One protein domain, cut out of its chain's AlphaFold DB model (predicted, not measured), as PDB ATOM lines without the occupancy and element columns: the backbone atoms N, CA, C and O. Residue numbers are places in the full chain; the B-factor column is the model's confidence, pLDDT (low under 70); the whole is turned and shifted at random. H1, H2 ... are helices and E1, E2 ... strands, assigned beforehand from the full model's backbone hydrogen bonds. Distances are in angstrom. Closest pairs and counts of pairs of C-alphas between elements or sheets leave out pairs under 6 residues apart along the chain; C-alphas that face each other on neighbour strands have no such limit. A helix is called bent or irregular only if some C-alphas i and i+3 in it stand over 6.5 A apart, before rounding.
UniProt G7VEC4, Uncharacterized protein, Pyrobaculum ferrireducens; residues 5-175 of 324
ATOM      1  N   SER A   5     128.151 144.384 120.207       70.56
ATOM      2  CA  SER A   5     127.344 143.321 119.591       70.56
ATOM      3  C   SER A   5     125.892 143.261 120.087       70.56
ATOM      4  O   SER A   5     124.994 142.955 119.304       70.56
ATOM      5  N   ILE A   6     125.639 143.584 121.361       74.00
ATOM      6  CA  ILE A   6     124.288 143.623 121.943       74.00
ATOM      7  C   ILE A   6     123.556 144.897 121.508       74.00
ATOM      8  O   ILE A   6     122.367 144.829 121.193       74.00
ATOM      9  N   LYS A   7     124.258 146.039 121.430       72.31
ATOM     10  CA  LYS A   7     123.694 147.296 120.908       72.31
ATOM     11  C   LYS A   7     123.280 147.141 119.439       72.31
ATOM     12  O   LYS A   7     122.128 147.415 119.110       72.31
ATOM     13  N   THR A   8     124.173 146.621 118.590       74.38
ATOM     14  CA  THR A   8     123.917 146.362 117.164       74.38
ATOM     15  C   THR A   8     122.752 145.387 116.981       74.38
ATOM     16  O   THR A   8     121.854 145.642 116.185       74.38
ATOM     17  N   ALA A   9     122.712 144.278 117.733       74.44
ATOM     18  CA  ALA A   9     121.639 143.289 117.616       74.44
ATOM     19  C   ALA A   9     120.270 143.831 118.065       74.44
ATOM     20  O   ALA A   9     119.270 143.595 117.386       74.44
ATOM     21  N   GLY A  10     120.223 144.566 119.181       79.00
ATOM     22  CA  GLY A  10     118.992 145.174 119.688       79.00
ATOM     23  C   GLY A  10     118.441 146.238 118.741       79.00
ATOM     24  O   GLY A  10     117.266 146.186 118.380       79.00
ATOM     25  N   LEU A  11     119.305 147.147 118.278       81.38
ATOM     26  CA  LEU A  11     118.928 148.198 117.333       81.38
ATOM     27  C   LEU A  11     118.489 147.610 115.989       81.38
ATOM     28  O   LEU A  11     117.446 147.994 115.471       81.38
ATOM     29  N   ARG A  12     119.220 146.622 115.462       79.12
ATOM     30  CA  ARG A  12     118.830 145.925 114.230       79.12
ATOM     31  C   ARG A  12     117.459 145.280 114.364       79.12
ATOM     32  O   ARG A  12     116.640 145.454 113.476       79.12
ATOM     33  N   ASN A  13     117.200 144.539 115.442       82.00
ATOM     34  CA  ASN A  13     115.911 143.867 115.615       82.00
ATOM     35  C   ASN A  13     114.760 144.875 115.718       82.00
ATOM     36  O   ASN A  13     113.697 144.631 115.157       82.00
ATOM     37  N   LEU A  14     114.974 146.017 116.380       85.69
ATOM     38  CA  LEU A  14     113.996 147.103 116.399       85.69
ATOM     39  C   LEU A  14     113.737 147.623 114.978       85.69
ATOM     40  O   LEU A  14     112.615 147.551 114.492       85.69
ATOM     41  N   LEU A  15     114.772 148.099 114.288       87.38
ATOM     42  CA  LEU A  15     114.619 148.732 112.976       87.38
ATOM     43  C   LEU A  15     114.112 147.765 111.900       87.38
ATOM     44  O   LEU A  15     113.319 148.159 111.053       87.38
ATOM     45  N   PHE A  16     114.483 146.488 111.985       84.50
ATOM     46  CA  PHE A  16     113.996 145.442 111.090       84.50
ATOM     47  C   PHE A  16     112.468 145.293 111.136       84.50
ATOM     48  O   PHE A  16     111.835 145.064 110.109       84.50
ATOM     49  N   HIS A  17     111.866 145.426 112.321       84.75
ATOM     50  CA  HIS A  17     110.419 145.291 112.499       84.75
ATOM     51  C   HIS A  17     109.641 146.593 112.274       84.75
ATOM     52  O   HIS A  17     108.417 146.545 112.170       84.75
ATOM     53  N   PHE A  18     110.330 147.732 112.164       88.00
ATOM     54  CA  PHE A  18     109.718 149.047 111.979       88.00
ATOM     55  C   PHE A  18     110.398 149.811 110.824       88.00
ATOM     56  O   PHE A  18     111.192 150.719 111.082       88.00
ATOM     57  N   PRO A  19     110.089 149.490 109.549       88.44
ATOM     58  CA  PRO A  19     110.700 150.142 108.385       88.44
ATOM     59  C   PRO A  19     110.533 151.664 108.372       88.44
ATOM     60  O   PRO A  19     111.489 152.380 108.078       88.44
ATOM     61  N   ARG A  20     109.371 152.180 108.793       89.19
ATOM     62  CA  ARG A  20     109.163 153.622 109.013       89.19
ATOM     63  C   ARG A  20     110.179 154.252 109.963       89.19
ATOM     64  O   ARG A  20     110.684 155.339 109.710       89.19
ATOM     65  N   LEU A  21     110.491 153.566 111.062       91.25
ATOM     66  CA  LEU A  21     111.477 154.036 112.033       91.25
ATOM     67  C   LEU A  21     112.889 153.979 111.439       91.25
ATOM     68  O   LEU A  21     113.666 154.912 111.620       91.25
ATOM     69  N   ALA A  22     113.205 152.918 110.692       92.06
ATOM     70  CA  ALA A  22     114.471 152.787 109.976       92.06
ATOM     71  C   ALA A  22     114.677 153.904 108.936       92.06
ATOM     72  O   ALA A  22     115.792 154.404 108.803       92.06
ATOM     73  N   TYR A  23     113.609 154.344 108.260       92.94
ATOM     74  CA  TYR A  23     113.637 155.503 107.365       92.94
ATOM     75  C   TYR A  23     114.077 156.774 108.097       92.94
ATOM     76  O   TYR A  23     115.050 157.399 107.689       92.94
ATOM     77  N   TYR A  24     113.443 157.128 109.219       94.50
ATOM     78  CA  TYR A  24     113.835 158.328 109.972       94.50
ATOM     79  C   TYR A  24     115.255 158.240 110.531       94.50
ATOM     80  O   TYR A  24     115.964 159.245 110.569       94.50
ATOM     81  N   VAL A  25     115.689 157.045 110.945       94.56
ATOM     82  CA  VAL A  25     117.075 156.822 111.377       94.56
ATOM     83  C   VAL A  25     118.050 157.078 110.228       94.56
ATOM     84  O   VAL A  25     119.077 157.711 110.456       94.56
ATOM     85  N   LEU A  26     117.725 156.648 109.004       93.75
ATOM     86  CA  LEU A  26     118.535 156.944 107.823       93.75
ATOM     87  C   LEU A  26     118.571 158.446 107.514       93.75
ATOM     88  O   LEU A  26     119.655 158.972 107.288       93.75
ATOM     89  N   VAL A  27     117.426 159.139 107.560       94.31
ATOM     90  CA  VAL A  27     117.353 160.600 107.356       94.31
ATOM     91  C   VAL A  27     118.308 161.320 108.305       94.31
ATOM     92  O   VAL A  27     119.143 162.102 107.863       94.31
ATOM     93  N   ALA A  28     118.221 161.016 109.601       93.56
ATOM     94  CA  ALA A  28     119.082 161.620 110.612       93.56
ATOM     95  C   ALA A  28     120.564 161.258 110.406       93.56
ATOM     96  O   ALA A  28     121.441 162.107 110.561       93.56
ATOM     97  N   TYR A  29     120.857 160.006 110.039       92.31
ATOM     98  CA  TYR A  29     122.219 159.532 109.785       92.31
ATOM     99  C   TYR A  29     122.883 160.241 108.591       92.31
ATOM    100  O   TYR A  29     124.068 160.575 108.653       92.31
ATOM    101  N   GLU A  30     122.117 160.496 107.529       90.00
ATOM    102  CA  GLU A  30     122.563 161.192 106.315       90.00
ATOM    103  C   GLU A  30     122.552 162.727 106.467       90.00
ATOM    104  O   GLU A  30     122.798 163.438 105.496       90.00
ATOM    105  N   GLY A  31     122.286 163.259 107.669       88.56
ATOM    106  CA  GLY A  31     122.329 164.698 107.959       88.56
ATOM    107  C   GLY A  31     121.056 165.478 107.611       88.56
ATOM    108  O   GLY A  31     121.080 166.709 107.618       88.56
ATOM    109  N   GLY A  32     119.954 164.786 107.320       91.12
ATOM    110  CA  GLY A  32     118.634 165.386 107.126       91.12
ATOM    111  C   GLY A  32     117.901 165.683 108.439       91.12
ATOM    112  O   GLY A  32     118.383 165.393 109.534       91.12
ATOM    113  N   ASP A  33     116.692 166.241 108.322       94.56
ATOM    114  CA  ASP A  33     115.824 166.571 109.461       94.56
ATOM    115  C   ASP A  33     114.690 165.534 109.616       94.56
ATOM    116  O   ASP A  33     113.684 165.602 108.900       94.56
ATOM    117  N   PRO A  34     114.808 164.569 110.550       94.69
ATOM    118  CA  PRO A  34     113.783 163.548 110.752       94.69
ATOM    119  C   PRO A  34     112.472 164.111 111.323       94.69
ATOM    120  O   PRO A  34     111.440 163.459 111.190       94.69
ATOM    121  N   VAL A  35     112.482 165.291 111.959       95.75
ATOM    122  CA  VAL A  35     111.263 165.950 112.456       95.75
ATOM    123  C   VAL A  35     110.476 166.503 111.281       95.75
ATOM    124  O   VAL A  35     109.299 166.180 111.132       95.75
ATOM    125  N   ALA A  36     111.145 167.254 110.405       94.50
ATOM    126  CA  ALA A  36     110.521 167.792 109.203       94.50
ATOM    127  C   ALA A  36     110.006 166.675 108.279       94.50
ATOM    128  O   ALA A  36     108.909 166.779 107.733       94.50
ATOM    129  N   GLU A  37     110.758 165.578 108.117       93.88
ATOM    130  CA  GLU A  37     110.290 164.435 107.320       93.88
ATOM    131  C   GLU A  37     109.095 163.711 107.964       93.88
ATOM    132  O   GLU A  37     108.194 163.278 107.242       93.88
ATOM    133  N   ALA A  38     109.033 163.614 109.298       92.94
ATOM    134  CA  ALA A  38     107.869 163.056 109.987       92.94
ATOM    135  C   ALA A  38     106.611 163.906 109.748       92.94
ATOM    136  O   ALA A  38     105.581 163.375 109.334       92.94
ATOM    137  N   GLU A  39     106.712 165.226 109.913       93.75
ATOM    138  CA  GLU A  39     105.596 166.150 109.674       93.75
ATOM    139  C   GLU A  39     105.103 166.094 108.224       93.75
ATOM    140  O   GLU A  39     103.896 166.023 107.984       93.75
ATOM    141  N   ARG A  40     106.020 166.051 107.243       90.62
ATOM    142  CA  ARG A  40     105.652 165.923 105.819       90.62
ATOM    143  C   ARG A  40     104.884 164.640 105.526       90.62
ATOM    144  O   ARG A  40     103.948 164.663 104.730       90.62
ATOM    145  N   ARG A  41     105.260 163.532 106.166       87.56
ATOM    146  CA  ARG A  41     104.591 162.228 106.023       87.56
ATOM    147  C   ARG A  41     103.293 162.121 106.831       87.56
ATOM    148  O   ARG A  41     102.619 161.097 106.752       87.56
ATOM    149  N   GLY A  42     102.931 163.160 107.589       88.75
ATOM    150  CA  GLY A  42     101.760 163.162 108.468       88.75
ATOM    151  C   GLY A  42     101.946 162.341 109.747       88.75
ATOM    152  O   GLY A  42     100.959 161.998 110.398       88.75
ATOM    153  N   ASP A  43     103.189 162.020 110.108       90.69
ATOM    154  CA  ASP A  43     103.519 161.357 111.364       90.69
ATOM    155  C   ASP A  43     103.664 162.368 112.510       90.69
ATOM    156  O   ASP A  43     103.962 163.543 112.277       90.69
ATOM    157  N   PRO A  44     103.511 161.932 113.776       93.44
ATOM    158  CA  PRO A  44     103.765 162.799 114.919       93.44
ATOM    159  C   PRO A  44     105.229 163.287 114.943       93.44
ATOM    160  O   PRO A  44     106.145 162.453 114.898       93.44
ATOM    161  N   PRO A  45     105.495 164.600 115.089       93.81
ATOM    162  CA  PRO A  45     106.857 165.150 115.132       93.81
ATOM    163  C   PRO A  45     107.684 164.614 116.313       93.81
ATOM    164  O   PRO A  45     108.916 164.664 116.309       93.81
ATOM    165  N   GLU A  46     107.035 164.080 117.351       93.94
ATOM    166  CA  GLU A  46     107.674 163.371 118.463       93.94
ATOM    167  C   GLU A  46     108.502 162.170 117.992       93.94
ATOM    168  O   GLU A  46     109.539 161.891 118.592       93.94
ATOM    169  N   VAL A  47     108.085 161.488 116.918       90.88
ATOM    170  CA  VAL A  47     108.828 160.353 116.351       90.88
ATOM    171  C   VAL A  47     110.175 160.828 115.816       90.88
ATOM    172  O   VAL A  47     111.211 160.281 116.195       90.88
ATOM    173  N   GLY A  48     110.180 161.893 115.009       91.19
ATOM    174  CA  GLY A  48     111.410 162.488 114.487       91.19
ATOM    175  C   GLY A  48     112.328 162.996 115.601       91.19
ATOM    176  O   GLY A  48     113.526 162.718 115.592       91.19
ATOM    177  N   ARG A  49     111.761 163.653 116.625       92.56
ATOM    178  CA  ARG A  49     112.524 164.154 117.786       92.56
ATOM    179  C   ARG A  49     113.146 163.026 118.602       92.56
ATOM    180  O   ARG A  49     114.270 163.156 119.084       92.56
ATOM    181  N   TYR A  50     112.422 161.927 118.781       90.56
ATOM    182  CA  TYR A  50     112.950 160.744 119.450       90.56
ATOM    183  C   TYR A  50     114.125 160.151 118.666       90.56
ATOM    184  O   TYR A  50     115.170 159.872 119.253       90.56
ATOM    185  N   VAL A  51     113.974 160.013 117.346       92.00
ATOM    186  CA  VAL A  51     115.014 159.478 116.461       92.00
ATOM    187  C   VAL A  51     116.263 160.352 116.457       92.00
ATOM    188  O   VAL A  51     117.349 159.819 116.658       92.00
ATOM    189  N   ASP A  52     116.129 161.669 116.295       90.06
ATOM    190  CA  ASP A  52     117.270 162.595 116.278       90.06
ATOM    191  C   ASP A  52     118.083 162.509 117.583       90.06
ATOM    192  O   ASP A  52     119.302 162.324 117.569       90.06
ATOM    193  N   ASN A  53     117.401 162.516 118.733       87.25
ATOM    194  CA  ASN A  53     118.054 162.354 120.036       87.25
ATOM    195  C   ASN A  53     118.742 160.987 120.182       87.25
ATOM    196  O   ASN A  53     119.850 160.902 120.721       87.25
ATOM    197  N   ALA A  54     118.093 159.918 119.714       84.56
ATOM    198  CA  ALA A  54     118.635 158.566 119.781       84.56
ATOM    199  C   ALA A  54     119.870 158.407 118.884       84.56
ATOM    200  O   ALA A  54     120.885 157.892 119.342       84.56
ATOM    201  N   VAL A  55     119.817 158.902 117.646       87.25
ATOM    202  CA  VAL A  55     120.917 158.847 116.671       87.25
ATOM    203  C   VAL A  55     122.135 159.622 117.167       87.25
ATOM    204  O   VAL A  55     123.237 159.084 117.140       87.25
ATOM    205  N   ARG A  56     121.950 160.826 117.725       84.06
ATOM    206  CA  ARG A  56     123.046 161.616 118.328       84.06
ATOM    207  C   ARG A  56     123.693 160.944 119.537       84.06
ATOM    208  O   ARG A  56     124.846 161.224 119.855       84.06
ATOM    209  N   SER A  57     122.945 160.088 120.229       83.44
ATOM    210  CA  SER A  57     123.415 159.367 121.417       83.44
ATOM    211  C   SER A  57     124.095 158.034 121.083       83.44
ATOM    212  O   SER A  57     124.637 157.382 121.979       83.44
ATOM    213  N   LEU A  58     124.046 157.599 119.820       83.25
ATOM    214  CA  LEU A  58     124.620 156.346 119.345       83.25
ATOM    215  C   LEU A  58     125.944 156.587 118.612       83.25
ATOM    216  O   LEU A  58     126.171 157.623 117.995       83.25
ATOM    217  N   GLU A  59     126.827 155.593 118.680       85.94
ATOM    218  CA  GLU A  59     128.078 155.576 117.919       85.94
ATOM    219  C   GLU A  59     127.751 155.457 116.420       85.94
ATOM    220  O   GLU A  59     126.972 154.585 116.014       85.94
ATOM    221  N   ARG A  60     128.334 156.333 115.590       86.00
ATOM    222  CA  ARG A  60     128.029 156.417 114.151       86.00
ATOM    223  C   ARG A  60     128.346 155.108 113.430       86.00
ATOM    224  O   ARG A  60     127.606 154.705 112.540       86.00
ATOM    225  N   GLU A  61     129.397 154.418 113.856       86.00
ATOM    226  CA  GLU A  61     129.842 153.130 113.324       86.00
ATOM    227  C   GLU A  61     128.811 152.022 113.581       86.00
ATOM    228  O   GLU A  61     128.560 151.196 112.706       86.00
ATOM    229  N   VAL A  62     128.161 152.033 114.752       85.56
ATOM    230  CA  VAL A  62     127.095 151.074 115.089       85.56
ATOM    231  C   VAL A  62     125.872 151.309 114.204       85.56
ATOM    232  O   VAL A  62     125.264 150.353 113.724       85.56
ATOM    233  N   LEU A  63     125.513 152.572 113.967       88.00
ATOM    234  CA  LEU A  63     124.407 152.929 113.074       88.00
ATOM    235  C   LEU A  63     124.695 152.534 111.626       88.00
ATOM    236  O   LEU A  63     123.832 151.929 110.994       88.00
ATOM    237  N   ALA A  64     125.904 152.818 111.136       88.88
ATOM    238  CA  ALA A  64     126.339 152.422 109.801       88.88
ATOM    239  C   ALA A  64     126.231 150.901 109.619       88.88
ATOM    240  O   ALA A  64     125.570 150.440 108.693       88.88
ATOM    241  N   GLU A  65     126.768 150.118 110.563       89.19
ATOM    242  CA  GLU A  65     126.710 148.654 110.516       89.19
ATOM    243  C   GLU A  65     125.264 148.129 110.489       89.19
ATOM    244  O   GLU A  65     124.942 147.197 109.747       89.19
ATOM    245  N   VAL A  66     124.369 148.702 111.302       89.81
ATOM    246  CA  VAL A  66     122.959 148.287 111.321       89.81
ATOM    247  C   VAL A  66     122.262 148.641 110.009       89.81
ATOM    248  O   VAL A  66     121.571 147.784 109.458       89.81
ATOM    249  N   LEU A  67     122.442 149.861 109.499       91.44
ATOM    250  CA  LEU A  67     121.809 150.318 108.262       91.44
ATOM    251  C   LEU A  67     122.309 149.534 107.041       91.44
ATOM    252  O   LEU A  67     121.497 149.146 106.207       91.44
ATOM    253  N   GLU A  68     123.603 149.215 106.966       90.12
ATOM    254  CA  GLU A  68     124.165 148.381 105.896       90.12
ATOM    255  C   GLU A  68     123.597 146.958 105.926       90.12
ATOM    256  O   GLU A  68     123.237 146.397 104.890       90.12
ATOM    257  N   ARG A  69     123.445 146.379 107.125       88.31
ATOM    258  CA  ARG A  69     122.804 145.066 107.286       88.31
ATOM    259  C   ARG A  69     121.341 145.085 106.855       88.31
ATOM    260  O   ARG A  69     120.904 144.124 106.236       88.31
ATOM    261  N   LEU A  70     120.596 146.146 107.172       87.81
ATOM    262  CA  LEU A  70     119.210 146.309 106.719       87.81
ATOM    263  C   LEU A  70     119.136 146.482 105.200       87.81
ATOM    264  O   LEU A  70     118.287 145.866 104.562       87.81
ATOM    265  N   ALA A  71     120.048 147.263 104.612       85.31
ATOM    266  CA  ALA A  71     120.117 147.471 103.169       85.31
ATOM    267  C   ALA A  71     120.339 146.166 102.387       85.31
ATOM    268  O   ALA A  71     119.809 146.012 101.288       85.31
ATOM    269  N   GLY A  72     121.082 145.216 102.964       83.19
ATOM    270  CA  GLY A  72     121.309 143.887 102.394       83.19
ATOM    271  C   GLY A  72     120.272 142.815 102.760       83.19
ATOM    272  O   GLY A  72     120.394 141.688 102.281       83.19
ATOM    273  N   ASP A  73     119.280 143.109 103.608       87.69
ATOM    274  CA  ASP A  73     118.310 142.116 104.085       87.69
ATOM    275  C   ASP A  73     117.037 142.109 103.223       87.69
ATOM    276  O   ASP A  73     116.230 143.040 103.234       87.69
ATOM    277  N   GLU A  74     116.824 141.015 102.487       85.25
ATOM    278  CA  GLU A  74     115.677 140.882 101.585       85.25
ATOM    279  C   GLU A  74     114.322 140.923 102.302       85.25
ATOM    280  O   GLU A  74     113.353 141.432 101.738       85.25
ATOM    281  N   LYS A  75     114.234 140.414 103.537       86.81
ATOM    282  CA  LYS A  75     112.978 140.418 104.300       86.81
ATOM    283  C   LYS A  75     112.645 141.819 104.782       86.81
ATOM    284  O   LYS A  75     111.474 142.197 104.789       86.81
ATOM    285  N   PHE A  76     113.663 142.584 105.171       88.25
ATOM    286  CA  PHE A  76     113.484 143.990 105.502       88.25
ATOM    287  C   PHE A  76     113.036 144.792 104.276       88.25
ATOM    288  O   PHE A  76     112.048 145.518 104.357       88.25
ATOM    289  N   ALA A  77     113.699 144.609 103.130       83.44
ATOM    290  CA  ALA A  77     113.318 145.264 101.881       83.44
ATOM    291  C   ALA A  77     111.873 144.924 101.466       83.44
ATOM    292  O   ALA A  77     111.116 145.804 101.058       83.44
ATOM    293  N   GLU A  78     111.452 143.665 101.625       81.44
ATOM    294  CA  GLU A  78     110.070 143.249 101.370       81.44
ATOM    295  C   GLU A  78     109.076 143.902 102.345       81.44
ATOM    296  O   GLU A  78     108.005 144.348 101.927       81.44
ATOM    297  N   ALA A  79     109.419 144.001 103.631       84.31
ATOM    298  CA  ALA A  79     108.591 144.685 104.622       84.31
ATOM    299  C   ALA A  79     108.455 146.187 104.317       84.31
ATOM    300  O   ALA A  79     107.338 146.706 104.317       84.31
ATOM    301  N   ALA A  80     109.561 146.858 103.982       82.75
ATOM    302  CA  ALA A  80     109.579 148.262 103.576       82.75
ATOM    303  C   ALA A  80     108.740 148.495 102.310       82.75
ATOM    304  O   ALA A  80     107.953 149.438 102.250       82.75
ATOM    305  N   TYR A  81     108.842 147.597 101.324       78.56
ATOM    306  CA  TYR A  81     108.007 147.633 100.126       78.56
ATOM    307  C   TYR A  81     106.520 147.487 100.444       78.56
ATOM    308  O   TYR A  81     105.712 148.245  99.918       78.56
ATOM    309  N   ARG A  82     106.135 146.530 101.297       80.25
ATOM    310  CA  ARG A  82     104.725 146.333 101.671       80.25
ATOM    311  C   ARG A  82     104.157 147.551 102.394       80.25
ATOM    312  O   ARG A  82     103.009 147.910 102.145       80.25
ATOM    313  N   GLU A  83     104.949 148.182 103.260       79.88
ATOM    314  CA  GLU A  83     104.556 149.420 103.932       79.88
ATOM    315  C   GLU A  83     104.368 150.560 102.920       79.88
ATOM    316  O   GLU A  83     103.304 151.175 102.887       79.88
ATOM    317  N   LEU A  84     105.342 150.773 102.028       74.75
ATOM    318  CA  LEU A  84     105.257 151.762 100.953       74.75
ATOM    319  C   LEU A  84     104.047 151.509 100.043       74.75
ATOM    320  O   LEU A  84     103.292 152.428  99.751       74.75
ATOM    321  N   ALA A  85     103.823 150.264  99.625       70.06
ATOM    322  CA  ALA A  85     102.682 149.893  98.800       70.06
ATOM    323  C   ALA A  85     101.357 150.170  99.522       70.06
ATOM    324  O   ALA A  85     100.418 150.645  98.895       70.06
ATOM    325  N   ALA A  86     101.272 149.924 100.831       73.06
ATOM    326  CA  ALA A  86     100.084 150.249 101.612       73.06
ATOM    327  C   ALA A  86      99.847 151.766 101.712       73.06
ATOM    328  O   ALA A  86      98.699 152.194 101.630       73.06
ATOM    329  N   GLU A  87     100.899 152.575 101.862       70.50
ATOM    330  CA  GLU A  87     100.809 154.044 101.833       70.50
ATOM    331  C   GLU A  87     100.362 154.559 100.457       70.50
ATOM    332  O   GLU A  87      99.435 155.363 100.350       70.50
ATOM    333  N   VAL A  88     100.950 154.025  99.386       66.38
ATOM    334  CA  VAL A  88     100.594 154.372  98.005       66.38
ATOM    335  C   VAL A  88      99.160 153.943  97.670       66.38
ATOM    336  O   VAL A  88      98.423 154.719  97.075       66.38
ATOM    337  N   LEU A  89      98.716 152.752  98.086       60.16
ATOM    338  CA  LEU A  89      97.350 152.257  97.842       60.16
ATOM    339  C   LEU A  89      96.273 152.996  98.647       60.16
ATOM    340  O   LEU A  89      95.117 153.024  98.231       60.16
ATOM    341  N   LYS A  90      96.622 153.561  99.808       65.31
ATOM    342  CA  LYS A  90      95.733 154.461 100.564       65.31
ATOM    343  C   LYS A  90      95.669 155.858  99.951       65.31
ATOM    344  O   LYS A  90      94.762 156.621 100.282       65.31
ATOM    345  N   SER A  91      96.643 156.195  99.115       64.44
ATOM    346  CA  SER A  91      96.719 157.470  98.420       64.44
ATOM    347  C   SER A  91      95.867 157.440  97.146       64.44
ATOM    348  O   SER A  91      95.332 156.404  96.750       64.44
ATOM    349  N   SER A  92      95.682 158.598  96.517       64.56
ATOM    350  CA  SER A  92      94.876 158.701  95.302       64.56
ATOM    351  C   SER A  92      95.542 157.980  94.109       64.56
ATOM    352  O   SER A  92      96.742 157.705  94.152       64.56
ATOM    353  N   PRO A  93      94.818 157.646  93.024       66.06
ATOM    354  CA  PRO A  93      95.415 157.027  91.833       66.06
ATOM    355  C   PRO A  93      96.628 157.792  91.276       66.06
ATOM    356  O   PRO A  93      97.600 157.182  90.833       66.06
ATOM    357  N   GLU A  94      96.613 159.118  91.391       63.47
ATOM    358  CA  GLU A  94      97.703 160.015  91.005       63.47
ATOM    359  C   GLU A  94      98.977 159.767  91.831       63.47
ATOM    360  O   GLU A  94     100.087 159.939  91.335       63.47
ATOM    361  N   ALA A  95      98.844 159.317  93.083       64.12
ATOM    362  CA  ALA A  95      99.976 158.964  93.932       64.12
ATOM    363  C   ALA A  95     100.640 157.645  93.513       64.12
ATOM    364  O   ALA A  95     101.867 157.531  93.538       64.12
ATOM    365  N   TRP A  96      99.845 156.657  93.092       66.19
ATOM    366  CA  TRP A  96     100.383 155.425  92.509       66.19
ATOM    367  C   TRP A  96     101.123 155.712  91.206       66.19
ATOM    368  O   TRP A  96     102.235 155.225  90.999       66.19
ATOM    369  N   GLU A  97     100.524 156.543  90.357       68.00
ATOM    370  CA  GLU A  97     101.113 156.946  89.090       68.00
ATOM    371  C   GLU A  97     102.424 157.707  89.320       68.00
ATOM    372  O   GLU A  97     103.451 157.352  88.742       68.00
ATOM    373  N   ALA A  98     102.446 158.652  90.262       68.31
ATOM    374  CA  ALA A  98     103.662 159.323  90.699       68.31
ATOM    375  C   ALA A  98     104.746 158.312  91.125       68.31
ATOM    376  O   ALA A  98     105.850 158.331  90.579       68.31
ATOM    377  N   ALA A  99     104.457 157.390  92.049       71.38
ATOM    378  CA  ALA A  99     105.437 156.398  92.507       71.38
ATOM    379  C   ALA A  99     105.993 155.534  91.355       71.38
ATOM    380  O   ALA A  99     107.186 155.214  91.325       71.38
ATOM    381  N   ALA A 100     105.147 155.201  90.379       70.75
ATOM    382  CA  ALA A 100     105.533 154.516  89.153       70.75
ATOM    383  C   ALA A 100     106.477 155.355  88.275       70.75
ATOM    384  O   ALA A 100     107.518 154.847  87.845       70.75
ATOM    385  N   TYR A 101     106.165 156.633  88.036       70.62
ATOM    386  CA  TYR A 101     107.035 157.545  87.285       70.62
ATOM    387  C   TYR A 101     108.377 157.757  87.990       70.62
ATOM    388  O   TYR A 101     109.428 157.685  87.351       70.62
ATOM    389  N   PHE A 102     108.364 157.928  89.311       79.06
ATOM    390  CA  PHE A 102     109.578 158.016  90.110       79.06
ATOM    391  C   PHE A 102     110.475 156.793  89.908       79.06
ATOM    392  O   PHE A 102     111.626 156.928  89.495       79.06
ATOM    393  N   ALA A 103     109.927 155.594  90.121       73.69
ATOM    394  CA  ALA A 103     110.657 154.339  89.970       73.69
ATOM    395  C   ALA A 103     111.222 154.156  88.552       73.69
ATOM    396  O   ALA A 103     112.331 153.651  88.374       73.69
ATOM    397  N   LYS A 104     110.451 154.557  87.536       70.44
ATOM    398  CA  LYS A 104     110.770 154.327  86.125       70.44
ATOM    399  C   LYS A 104     111.752 155.338  85.535       70.44
ATOM    400  O   LYS A 104     112.505 154.969  84.632       70.44
ATOM    401  N   PHE A 105     111.704 156.592  85.980       68.88
ATOM    402  CA  PHE A 105     112.388 157.701  85.307       68.88
ATOM    403  C   PHE A 105     113.317 158.510  86.200       68.88
ATOM    404  O   PHE A 105     114.303 159.014  85.685       68.88
ATOM    405  N   LEU A 106     113.018 158.654  87.491       73.75
ATOM    406  CA  LEU A 106     113.785 159.536  88.374       73.75
ATOM    407  C   LEU A 106     114.805 158.758  89.200       73.75
ATOM    408  O   LEU A 106     115.966 159.141  89.261       73.75
ATOM    409  N   TYR A 107     114.409 157.618  89.768       80.75
ATOM    410  CA  TYR A 107     115.300 156.780  90.565       80.75
ATOM    411  C   TYR A 107     116.596 156.364  89.828       80.75
ATOM    412  O   TYR A 107     117.663 156.469  90.434       80.75
ATOM    413  N   PRO A 108     116.572 155.964  88.534       74.69
ATOM    414  CA  PRO A 108     117.795 155.621  87.797       74.69
ATOM    415  C   PRO A 108     118.765 156.793  87.564       74.69
ATOM    416  O   PRO A 108     119.933 156.555  87.260       74.69
ATOM    417  N   GLU A 109     118.292 158.038  87.667       67.75
ATOM    418  CA  GLU A 109     119.111 159.241  87.459       67.75
ATOM    419  C   GLU A 109     119.901 159.638  88.708       67.75
ATOM    420  O   GLU A 109     120.955 160.280  88.605       67.75
ATOM    421  N   MET A 110     119.435 159.199  89.878       79.00
ATOM    422  CA  MET A 110     120.058 159.502  91.159       79.00
ATOM    423  C   MET A 110     121.450 158.865  91.248       79.00
ATOM    424  O   MET A 110     121.667 157.708  90.885       79.00
ATOM    425  N   GLN A 111     122.423 159.626  91.743       68.31
ATOM    426  CA  GLN A 111     123.791 159.152  91.920       68.31
ATOM    427  C   GLN A 111     123.929 158.402  93.246       68.31
ATOM    428  O   GLN A 111     123.302 158.742  94.246       68.31
ATOM    429  N   SER A 112     124.794 157.391  93.291       61.69
ATOM    430  CA  SER A 112     125.172 156.747  94.549       61.69
ATOM    431  C   SER A 112     126.020 157.711  95.383       61.69
ATOM    432  O   SER A 112     127.222 157.829  95.150       61.69
ATOM    433  N   PHE A 113     125.371 158.411  96.312       58.47
ATOM    434  CA  PHE A 113     125.995 159.342  97.254       58.47
ATOM    435  C   PHE A 113     126.594 158.598  98.452       58.47
ATOM    436  O   PHE A 113     127.695 158.909  98.900       58.47
ATOM    437  N   SER A 114     125.908 157.546  98.911       72.94
ATOM    438  CA  SER A 114     126.383 156.629  99.945       72.94
ATOM    439  C   SER A 114     126.049 155.168  99.597       72.94
ATOM    440  O   SER A 114     125.368 154.865  98.609       72.94
ATOM    441  N   SER A 115     126.533 154.224 100.411       80.94
ATOM    442  CA  SER A 115     126.107 152.817 100.347       80.94
ATOM    443  C   SER A 115     124.648 152.621 100.786       80.94
ATOM    444  O   SER A 115     124.085 151.557 100.536       80.94
ATOM    445  N   LEU A 116     124.026 153.634 101.400       88.94
ATOM    446  CA  LEU A 116     122.709 153.558 102.031       88.94
ATOM    447  C   LEU A 116     121.636 154.362 101.286       88.94
ATOM    448  O   LEU A 116     120.460 153.992 101.340       88.94
ATOM    449  N   ALA A 117     122.025 155.408 100.551       90.94
ATOM    450  CA  ALA A 117     121.119 156.269  99.802       90.94
ATOM    451  C   ALA A 117     121.647 156.629  98.400       90.94
ATOM    452  O   ALA A 117     122.844 156.829  98.179       90.94
ATOM    453  N   ALA A 118     120.721 156.728  97.444       88.31
ATOM    454  CA  ALA A 118     120.958 157.334  96.136       88.31
ATOM    455  C   ALA A 118     120.419 158.767  96.159       88.31
ATOM    456  O   ALA A 118     119.269 158.956  96.544       88.31
ATOM    457  N   CYS A 119     121.218 159.760  95.770       86.50
ATOM    458  CA  CYS A 119     120.877 161.175  95.878       86.50
ATOM    459  C   CYS A 119     121.065 161.930  94.562       86.50
ATOM    460  O   CYS A 119     121.878 161.561  93.713       86.50
ATOM    461  N   GLN A 120     120.332 163.025  94.420       83.62
ATOM    462  CA  GLN A 120     120.476 163.988  93.337       83.62
ATOM    463  C   GLN A 120     120.257 165.402  93.874       83.62
ATOM    464  O   GLN A 120     119.627 165.578  94.917       83.62
ATOM    465  N   GLU A 121     120.795 166.403  93.183       82.75
ATOM    466  CA  GLU A 121     120.553 167.801  93.519       82.75
ATOM    467  C   GLU A 121     119.047 168.100  93.495       82.75
ATOM    468  O   GLU A 121     118.333 167.699  92.573       82.75
ATOM    469  N   ALA A 122     118.555 168.773  94.537       84.56
ATOM    470  CA  ALA A 122     117.123 168.954  94.749       84.56
ATOM    471  C   ALA A 122     116.456 169.761  93.626       84.56
ATOM    472  O   ALA A 122     115.348 169.427  93.211       84.56
ATOM    473  N   GLU A 123     117.134 170.799  93.128       77.06
ATOM    474  CA  GLU A 123     116.650 171.638  92.026       77.06
ATOM    475  C   GLU A 123     116.521 170.826  90.732       77.06
ATOM    476  O   GLU A 123     115.459 170.811  90.114       77.06
ATOM    477  N   GLU A 124     117.550 170.047  90.389       69.69
ATOM    478  CA  GLU A 124     117.556 169.197  89.195       69.69
ATOM    479  C   GLU A 124     116.458 168.125  89.252       69.69
ATOM    480  O   GLU A 124     115.718 167.919  88.288       69.69
ATOM    481  N   LEU A 125     116.297 167.461  90.401       74.75
ATOM    482  CA  LEU A 125     115.271 166.434  90.557       74.75
ATOM    483  C   LEU A 125     113.852 167.026  90.509       74.75
ATOM    484  O   LEU A 125     112.947 166.393  89.961       74.75
ATOM    485  N   ALA A 126     113.650 168.231  91.050       75.62
ATOM    486  CA  ALA A 126     112.373 168.938  90.981       75.62
ATOM    487  C   ALA A 126     112.022 169.344  89.542       75.62
ATOM    488  O   ALA A 126     110.870 169.198  89.129       75.62
ATOM    489  N   GLU A 127     113.003 169.786  88.752       65.81
ATOM    490  CA  GLU A 127     112.810 170.057  87.325       65.81
ATOM    491  C   GLU A 127     112.440 168.785  86.551       65.81
ATOM    492  O   GLU A 127     111.475 168.789  85.782       65.81
ATOM    493  N   LEU A 128     113.145 167.672  86.792       62.88
ATOM    494  CA  LEU A 128     112.837 166.382  86.168       62.88
ATOM    495  C   LEU A 128     111.438 165.875  86.545       62.88
ATOM    496  O   LEU A 128     110.711 165.378  85.684       62.88
ATOM    497  N   ALA A 129     111.032 166.028  87.807       68.88
ATOM    498  CA  ALA A 129     109.681 165.700  88.254       68.88
ATOM    499  C   ALA A 129     108.626 166.588  87.570       68.88
ATOM    500  O   ALA A 129     107.625 166.075  87.064       68.88
ATOM    501  N   GLY A 130     108.892 167.894  87.453       64.69
ATOM    502  CA  GLY A 130     108.021 168.849  86.766       64.69
ATOM    503  C   GLY A 130     107.821 168.534  85.280       64.69
ATOM    504  O   GLY A 130     106.709 168.664  84.771       64.69
ATOM    505  N   LEU A 131     108.853 168.038  84.586       55.94
ATOM    506  CA  LEU A 131     108.739 167.570  83.195       55.94
ATOM    507  C   LEU A 131     107.828 166.343  83.041       55.94
ATOM    508  O   LEU A 131     107.246 166.138  81.975       55.94
ATOM    509  N   LEU A 132     107.700 165.535  84.094       58.53
ATOM    510  CA  LEU A 132     106.782 164.397  84.149       58.53
ATOM    511  C   LEU A 132     105.384 164.798  84.645       58.53
ATOM    512  O   LEU A 132     104.520 163.935  84.764       58.53
ATOM    513  N   GLY A 133     105.152 166.085  84.927       61.91
ATOM    514  CA  GLY A 133     103.896 166.582  85.487       61.91
ATOM    515  C   GLY A 133     103.674 166.169  86.943       61.91
ATOM    516  O   GLY A 133     102.537 166.176  87.409       61.91
ATOM    517  N   VAL A 134     104.735 165.791  87.666       70.00
ATOM    518  CA  VAL A 134     104.636 165.291  89.041       70.00
ATOM    519  C   VAL A 134     105.214 166.296  90.032       70.00
ATOM    520  O   VAL A 134     106.331 166.781  89.871       70.00
ATOM    521  N   ASP A 135     104.462 166.568  91.097       81.06
ATOM    522  CA  ASP A 135     104.944 167.338  92.244       81.06
ATOM    523  C   ASP A 135     105.919 166.495  93.084       81.06
ATOM    524  O   ASP A 135     105.560 165.428  93.595       81.06
ATOM    525  N   ILE A 136     107.146 166.996  93.252       83.19
ATOM    526  CA  ILE A 136     108.205 166.355  94.038       83.19
ATOM    527  C   ILE A 136     107.775 166.099  95.493       83.19
ATOM    528  O   ILE A 136     108.186 165.107  96.099       83.19
ATOM    529  N   GLU A 137     106.892 166.934  96.049       86.12
ATOM    530  CA  GLU A 137     106.397 166.779  97.418       86.12
ATOM    531  C   GLU A 137     105.539 165.518  97.593       86.12
ATOM    532  O   GLU A 137     105.482 164.956  98.689       86.12
ATOM    533  N   ASN A 138     104.929 164.996  96.524       82.81
ATOM    534  CA  ASN A 138     104.211 163.722  96.589       82.81
ATOM    535  C   ASN A 138     105.167 162.555  96.869       82.81
ATOM    536  O   ASN A 138     104.863 161.692  97.693       82.81
ATOM    537  N   TYR A 139     106.358 162.553  96.264       84.69
ATOM    538  CA  TYR A 139     107.371 161.526  96.530       84.69
ATOM    539  C   TYR A 139     107.866 161.562  97.972       84.69
ATOM    540  O   TYR A 139     108.070 160.516  98.592       84.69
ATOM    541  N   ARG A 140     108.015 162.765  98.529       87.56
ATOM    542  CA  ARG A 140     108.444 162.955  99.917       87.56
ATOM    543  C   ARG A 140     107.396 162.473 100.910       87.56
ATOM    544  O   ARG A 140     107.712 161.705 101.814       87.56
ATOM    545  N   LYS A 141     106.123 162.810 100.680       84.94
ATOM    546  CA  LYS A 141     104.991 162.297 101.475       84.94
ATOM    547  C   LYS A 141     104.934 160.769 101.478       84.94
ATOM    548  O   LYS A 141     104.704 160.164 102.520       84.94
ATOM    549  N   MET A 142     105.223 160.130 100.345       81.69
ATOM    550  CA  MET A 142     105.288 158.665 100.245       81.69
ATOM    551  C   MET A 142     106.553 158.062 100.868       81.69
ATOM    552  O   MET A 142     106.571 156.872 101.173       81.69
ATOM    553  N   GLY A 143     107.581 158.867 101.158       85.00
ATOM    554  CA  GLY A 143     108.863 158.405 101.716       85.00
ATOM    555  C   GLY A 143     109.758 157.758 100.676       85.00
ATOM    556  O   GLY A 143     110.615 156.942 101.009       85.00
ATOM    557  N   LEU A 144     109.529 158.104  99.411       88.31
ATOM    558  CA  LEU A 144     110.435 157.785  98.320       88.31
ATOM    559  C   LEU A 144     111.658 158.697  98.370       88.31
ATOM    560  O   LEU A 144     112.754 158.250  98.056       88.31
ATOM    561  N   LEU A 145     111.471 159.949  98.800       91.94
ATOM    562  CA  LEU A 145     112.522 160.953  98.893       91.94
ATOM    563  C   LEU A 145     112.581 161.585 100.282       91.94
ATOM    564  O   LEU A 145     111.545 161.936 100.841       91.94
ATOM    565  N   PHE A 146     113.794 161.821 100.770       93.56
ATOM    566  CA  PHE A 146     114.075 162.726 101.883       93.56
ATOM    567  C   PHE A 146     115.082 163.793 101.469       93.56
ATOM    568  O   PHE A 146     115.874 163.591 100.548       93.56
ATOM    569  N   GLU A 147     115.057 164.932 102.152       93.25
ATOM    570  CA  GLU A 147     116.012 166.018 101.925       93.25
ATOM    571  C   GLU A 147     117.210 165.911 102.867       93.25
ATOM    572  O   GLU A 147     117.071 165.624 104.058       93.25
ATOM    573  N   THR A 148     118.389 166.186 102.321       91.75
ATOM    574  CA  THR A 148     119.621 166.390 103.082       91.75
ATOM    575  C   THR A 148     120.423 167.554 102.496       91.75
ATOM    576  O   THR A 148     120.094 168.099 101.438       91.75
ATOM    577  N   TRP A 149     121.470 167.961 103.206       87.56
ATOM    578  CA  TRP A 149     122.412 168.982 102.779       87.56
ATOM    579  C   TRP A 149     123.790 168.369 102.554       87.56
ATOM    580  O   TRP A 149     124.387 167.807 103.473       87.56
ATOM    581  N   ASP A 150     124.323 168.522 101.344       81.44
ATOM    582  CA  ASP A 150     125.713 168.188 101.061       81.44
ATOM    583  C   ASP A 150     126.604 169.371 101.461       81.44
ATOM    584  O   ASP A 150     126.593 170.426 100.828       81.44
ATOM    585  N   SER A 151     127.399 169.191 102.518       76.75
ATOM    586  CA  SER A 151     128.340 170.207 103.001       76.75
ATOM    587  C   SER A 151     129.551 170.432 102.089       76.75
ATOM    588  O   SER A 151     130.212 171.452 102.226       76.75
ATOM    589  N   VAL A 152     129.887 169.477 101.219       76.69
ATOM    590  CA  VAL A 152     131.007 169.575 100.270       76.69
ATOM    591  C   VAL A 152     130.588 170.365  99.038       76.69
ATOM    592  O   VAL A 152     131.337 171.221  98.575       76.69
ATOM    593  N   LEU A 153     129.400 170.070  98.507       73.12
ATOM    594  CA  LEU A 153     128.847 170.778  97.352       73.12
ATOM    595  C   LEU A 153     128.109 172.064  97.734       73.12
ATOM    596  O   LEU A 153     127.812 172.859  96.849       73.12
ATOM    597  N   GLU A 154     127.819 172.261  99.024       80.88
ATOM    598  CA  GLU A 154     126.989 173.350  99.555       80.88
ATOM    599  C   GLU A 154     125.618 173.424  98.867       80.88
ATOM    600  O   GLU A 154     125.127 174.492  98.495       80.88
ATOM    601  N   LYS A 155     124.992 172.257  98.682       81.25
ATOM    602  CA  LYS A 155     123.733 172.114  97.947       81.25
ATOM    603  C   LYS A 155     122.724 171.244  98.677       81.25
ATOM    604  O   LYS A 155     123.069 170.322  99.420       81.25
ATOM    605  N   LYS A 156     121.444 171.513  98.404       88.56
ATOM    606  CA  LYS A 156     120.340 170.640  98.810       88.56
ATOM    607  C   LYS A 156     120.311 169.401  97.935       88.56
ATOM    608  O   LYS A 156     120.309 169.506  96.710       88.56
ATOM    609  N   MET A 157     120.187 168.250  98.577       88.19
ATOM    610  CA  MET A 157     120.074 166.959  97.919       88.19
ATOM    611  C   MET A 157     118.743 166.310  98.286       88.19
ATOM    612  O   MET A 157     118.281 166.408  99.423       88.19
ATOM    613  N   LEU A 158     118.141 165.620  97.324       92.06
ATOM    614  CA  LEU A 158     117.030 164.704  97.547       92.06
ATOM    615  C   LEU A 158     117.540 163.275  97.389       92.06
ATOM    616  O   LEU A 158     118.206 162.956  96.404       92.06
ATOM    617  N   CYS A 159     117.238 162.430  98.368       92.81
ATOM    618  CA  CYS A 159     117.807 161.100  98.515       92.81
ATOM    619  C   CYS A 159     116.729 160.027  98.667       92.81
ATOM    620  O   CYS A 159     115.708 160.244  99.311       92.81
ATOM    621  N   THR A 160     117.000 158.844  98.122       92.06
ATOM    622  CA  THR A 160     116.161 157.645  98.211       92.06
ATOM    623  C   THR A 160     116.908 156.538  98.946       92.06
ATOM    624  O   THR A 160     118.049 156.242  98.574       92.06
ATOM    625  N   PRO A 161     116.288 155.863  99.932       91.81
ATOM    626  CA  PRO A 161     116.891 154.705 100.584       91.81
ATOM    627  C   PRO A 161     117.180 153.561  99.601       91.81
ATOM    628  O   PRO A 161     116.307 153.143  98.839       91.81
ATOM    629  N   ARG A 162     118.384 152.982  99.648       88.25
ATOM    630  CA  ARG A 162     118.783 151.919  98.707       88.25
ATOM    631  C   ARG A 162     118.065 150.592  98.902       88.25
ATOM    632  O   ARG A 162     117.911 149.850  97.941       88.25
ATOM    633  N   TRP A 163     117.540 150.301 100.088       88.75
ATOM    634  CA  TRP A 163     116.709 149.106 100.284       88.75
ATOM    635  C   TRP A 163     115.399 149.130  99.476       88.75
ATOM    636  O   TRP A 163     114.741 148.097  99.361       88.75
ATOM    637  N   LEU A 164     115.021 150.272  98.882       86.94
ATOM    638  CA  LEU A 164     113.903 150.362  97.940       86.94
ATOM    639  C   LEU A 164     114.293 150.002  96.497       86.94
ATOM    640  O   LEU A 164     113.400 149.781  95.687       86.94
ATOM    641  N   GLU A 165     115.585 149.885  96.165       85.00
ATOM    642  CA  GLU A 165     116.098 149.668  94.799       85.00
ATOM    643  C   GLU A 165     115.397 148.503  94.086       85.00
ATOM    644  O   GLU A 165     114.833 148.656  93.000       85.00
ATOM    645  N   LYS A 166     115.357 147.335  94.739       80.06
ATOM    646  CA  LYS A 166     114.733 146.120  94.193       80.06
ATOM    647  C   LYS A 166     113.230 146.309  93.971       80.06
ATOM    648  O   LYS A 166     112.700 145.878  92.949       80.06
ATOM    649  N   ALA A 167     112.551 146.966  94.908       77.12
ATOM    650  CA  ALA A 167     111.117 147.220  94.837       77.12
ATOM    651  C   ALA A 167     110.767 148.209  93.716       77.12
ATOM    652  O   ALA A 167     109.872 147.943  92.913       77.12
ATOM    653  N   LEU A 168     111.518 149.305  93.613       78.81
ATOM    654  CA  LEU A 168     111.390 150.285  92.537       78.81
ATOM    655  C   LEU A 168     111.677 149.640  91.178       78.81
ATOM    656  O   LEU A 168     110.941 149.886  90.230       78.81
ATOM    657  N   GLY A 169     112.651 148.730  91.088       72.62
ATOM    658  CA  GLY A 169     112.896 147.943  89.879       72.62
ATOM    659  C   GLY A 169     111.694 147.087  89.454       72.62
ATOM    660  O   GLY A 169     111.354 147.043  88.272       72.62
ATOM    661  N   VAL A 170     111.004 146.441  90.402       68.94
ATOM    662  CA  VAL A 170     109.779 145.666  90.119       68.94
ATOM    663  C   VAL A 170     108.654 146.577  89.629       68.94
ATOM    664  O   VAL A 170     108.043 146.278  88.603       68.94
ATOM    665  N   VAL A 171     108.412 147.700  90.313       68.12
ATOM    666  CA  VAL A 171     107.398 148.688  89.909       68.12
ATOM    667  C   VAL A 171     107.718 149.237  88.520       68.12
ATOM    668  O   VAL A 171     106.872 149.188  87.632       68.12
ATOM    669  N   ALA A 172     108.956 149.665  88.282       67.56
ATOM    670  CA  ALA A 172     109.400 150.170  86.991       67.56
ATOM    671  C   ALA A 172     109.181 149.147  85.863       67.56
ATOM    672  O   ALA A 172     108.777 149.521  84.762       67.56
ATOM    673  N   ASN A 173     109.419 147.858  86.107       65.31
ATOM    674  CA  ASN A 173     109.200 146.809  85.107       65.31
ATOM    675  C   ASN A 173     107.716 146.502  84.864       65.31
ATOM    676  O   ASN A 173     107.363 146.110  83.755       65.31
ATOM    677  N   ALA A 174     106.861 146.689  85.870       59.25
ATOM    678  CA  ALA A 174     105.418 146.478  85.762       59.25
ATOM    679  C   ALA A 174     104.681 147.645  85.083       59.25
ATOM    680  O   ALA A 174     103.576 147.465  84.572       59.25
ATOM    681  N   VAL A 175     105.275 148.841  85.075       57.88
ATOM    682  CA  VAL A 175     104.688 150.035  84.460       57.88
ATOM    683  C   VAL A 175     104.902 149.992  82.950       57.88
ATOM    684  O   VAL A 175     106.011 150.212  82.443       57.88
TER     685      VAL A 175
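Overview. This is residues 5 to 175 of the 324 residues of an uncharacterized protein of Pyrobaculum ferrireducens (UniProt G7VEC4). A small, strongly twisted sheet of three strands is set among ten helices that mostly cross where they touch. H3, H4 and H5 pack round H2, which itself packs on the sheet; H1 packs on H5, while H8, H9 and H10 pack on H7, and H6 touches helices of both groups. The printed part has 171 residues, mostly helix by class, with ten named helices and three strands in the order H1 to H7, E1, H8, H9, E2, E3, H10; the sheet's order is E1, E3, E2, antiparallel. The whole is compact, with a radius of gyration of the C-alphas of 15.2 A and spans of 46 by 35 by 29 A.

Arrangement. E3, residues 155 to 161, is the inner strand, antiparallel to E1, residues 117 to 121, with N 118 and O 160 2.9 A apart. E3 forms a hairpin with E2, residues 146 to 150, with N 148 and O 157 2.9 A apart. E1, H8, residues 122 to 131, H9, residues 136 to 142, and E2 make a split strand-helix-strand unit, two strands running the same way with E3 between them; its crossover is right-handed. H2, residues 19 to 29, is on one face of the sheet at a height of 9.8 A, making two layers, helix and sheet. H8 stands up from the sheet, its line rising 47 degrees; the closest C-alphas of H8 and E3, Ala 122 and Met 157, are 4.8 A apart. H9 only grazes the sheet with residues 136 to 140. H2 and H6, residues 74 to 90, are the hubs, touching five helices each; residues 76 to 83 of H6 touch H2, about perpendicular at 77 degrees, closest at C-alphas 19 and 80, 5.3 A. H3, residues 34 to 40, and H4, residues 45 to 56, form a helical hairpin, closest at C-alphas 35 and 48, 4.0 A. H1, residues 5 to 17, touches H5, residues 60 to 71, closest at C-alphas 12 and 66, 5.6 A. Residues 100 to 107 of H7, residues 93 to 109, touch residues 168 to 173 of H10, residues 162 to 174, closest at C-alphas 104 and 172, 4.5 A. O i to N i+4 pairs are within hydrogen-bond range throughout H1 to H6, H8 and H9, and in 10 of 13 in H7 and 7 of 9 in H10.

Along the chain. H1 begins at C-alpha 5 (127.344, 143.321, 119.591), and H10, 19.4 A long, ends at C-alpha 174 (105.418, 146.478, 85.762). H6 is 24.1 A long, H7 24.2 A and E3 18.9 A. H7 has a kink of 39 degrees near residue 103 and is only just irregular, C-alphas 104 and 107 being 6.8 A apart; H10 is irregular, with 7.1 A between C-alphas 163 and 166.

Size, cuts and confidence. The C-alphas of Ile 6 and Leu 131, the two farthest apart, are 48.1 A apart. The printed part has no cut and no long link. Mean pLDDT of the printed part is 81.3; 30 residues are under 70, among them 88 to 98, 127 to 133 and 170 to 175.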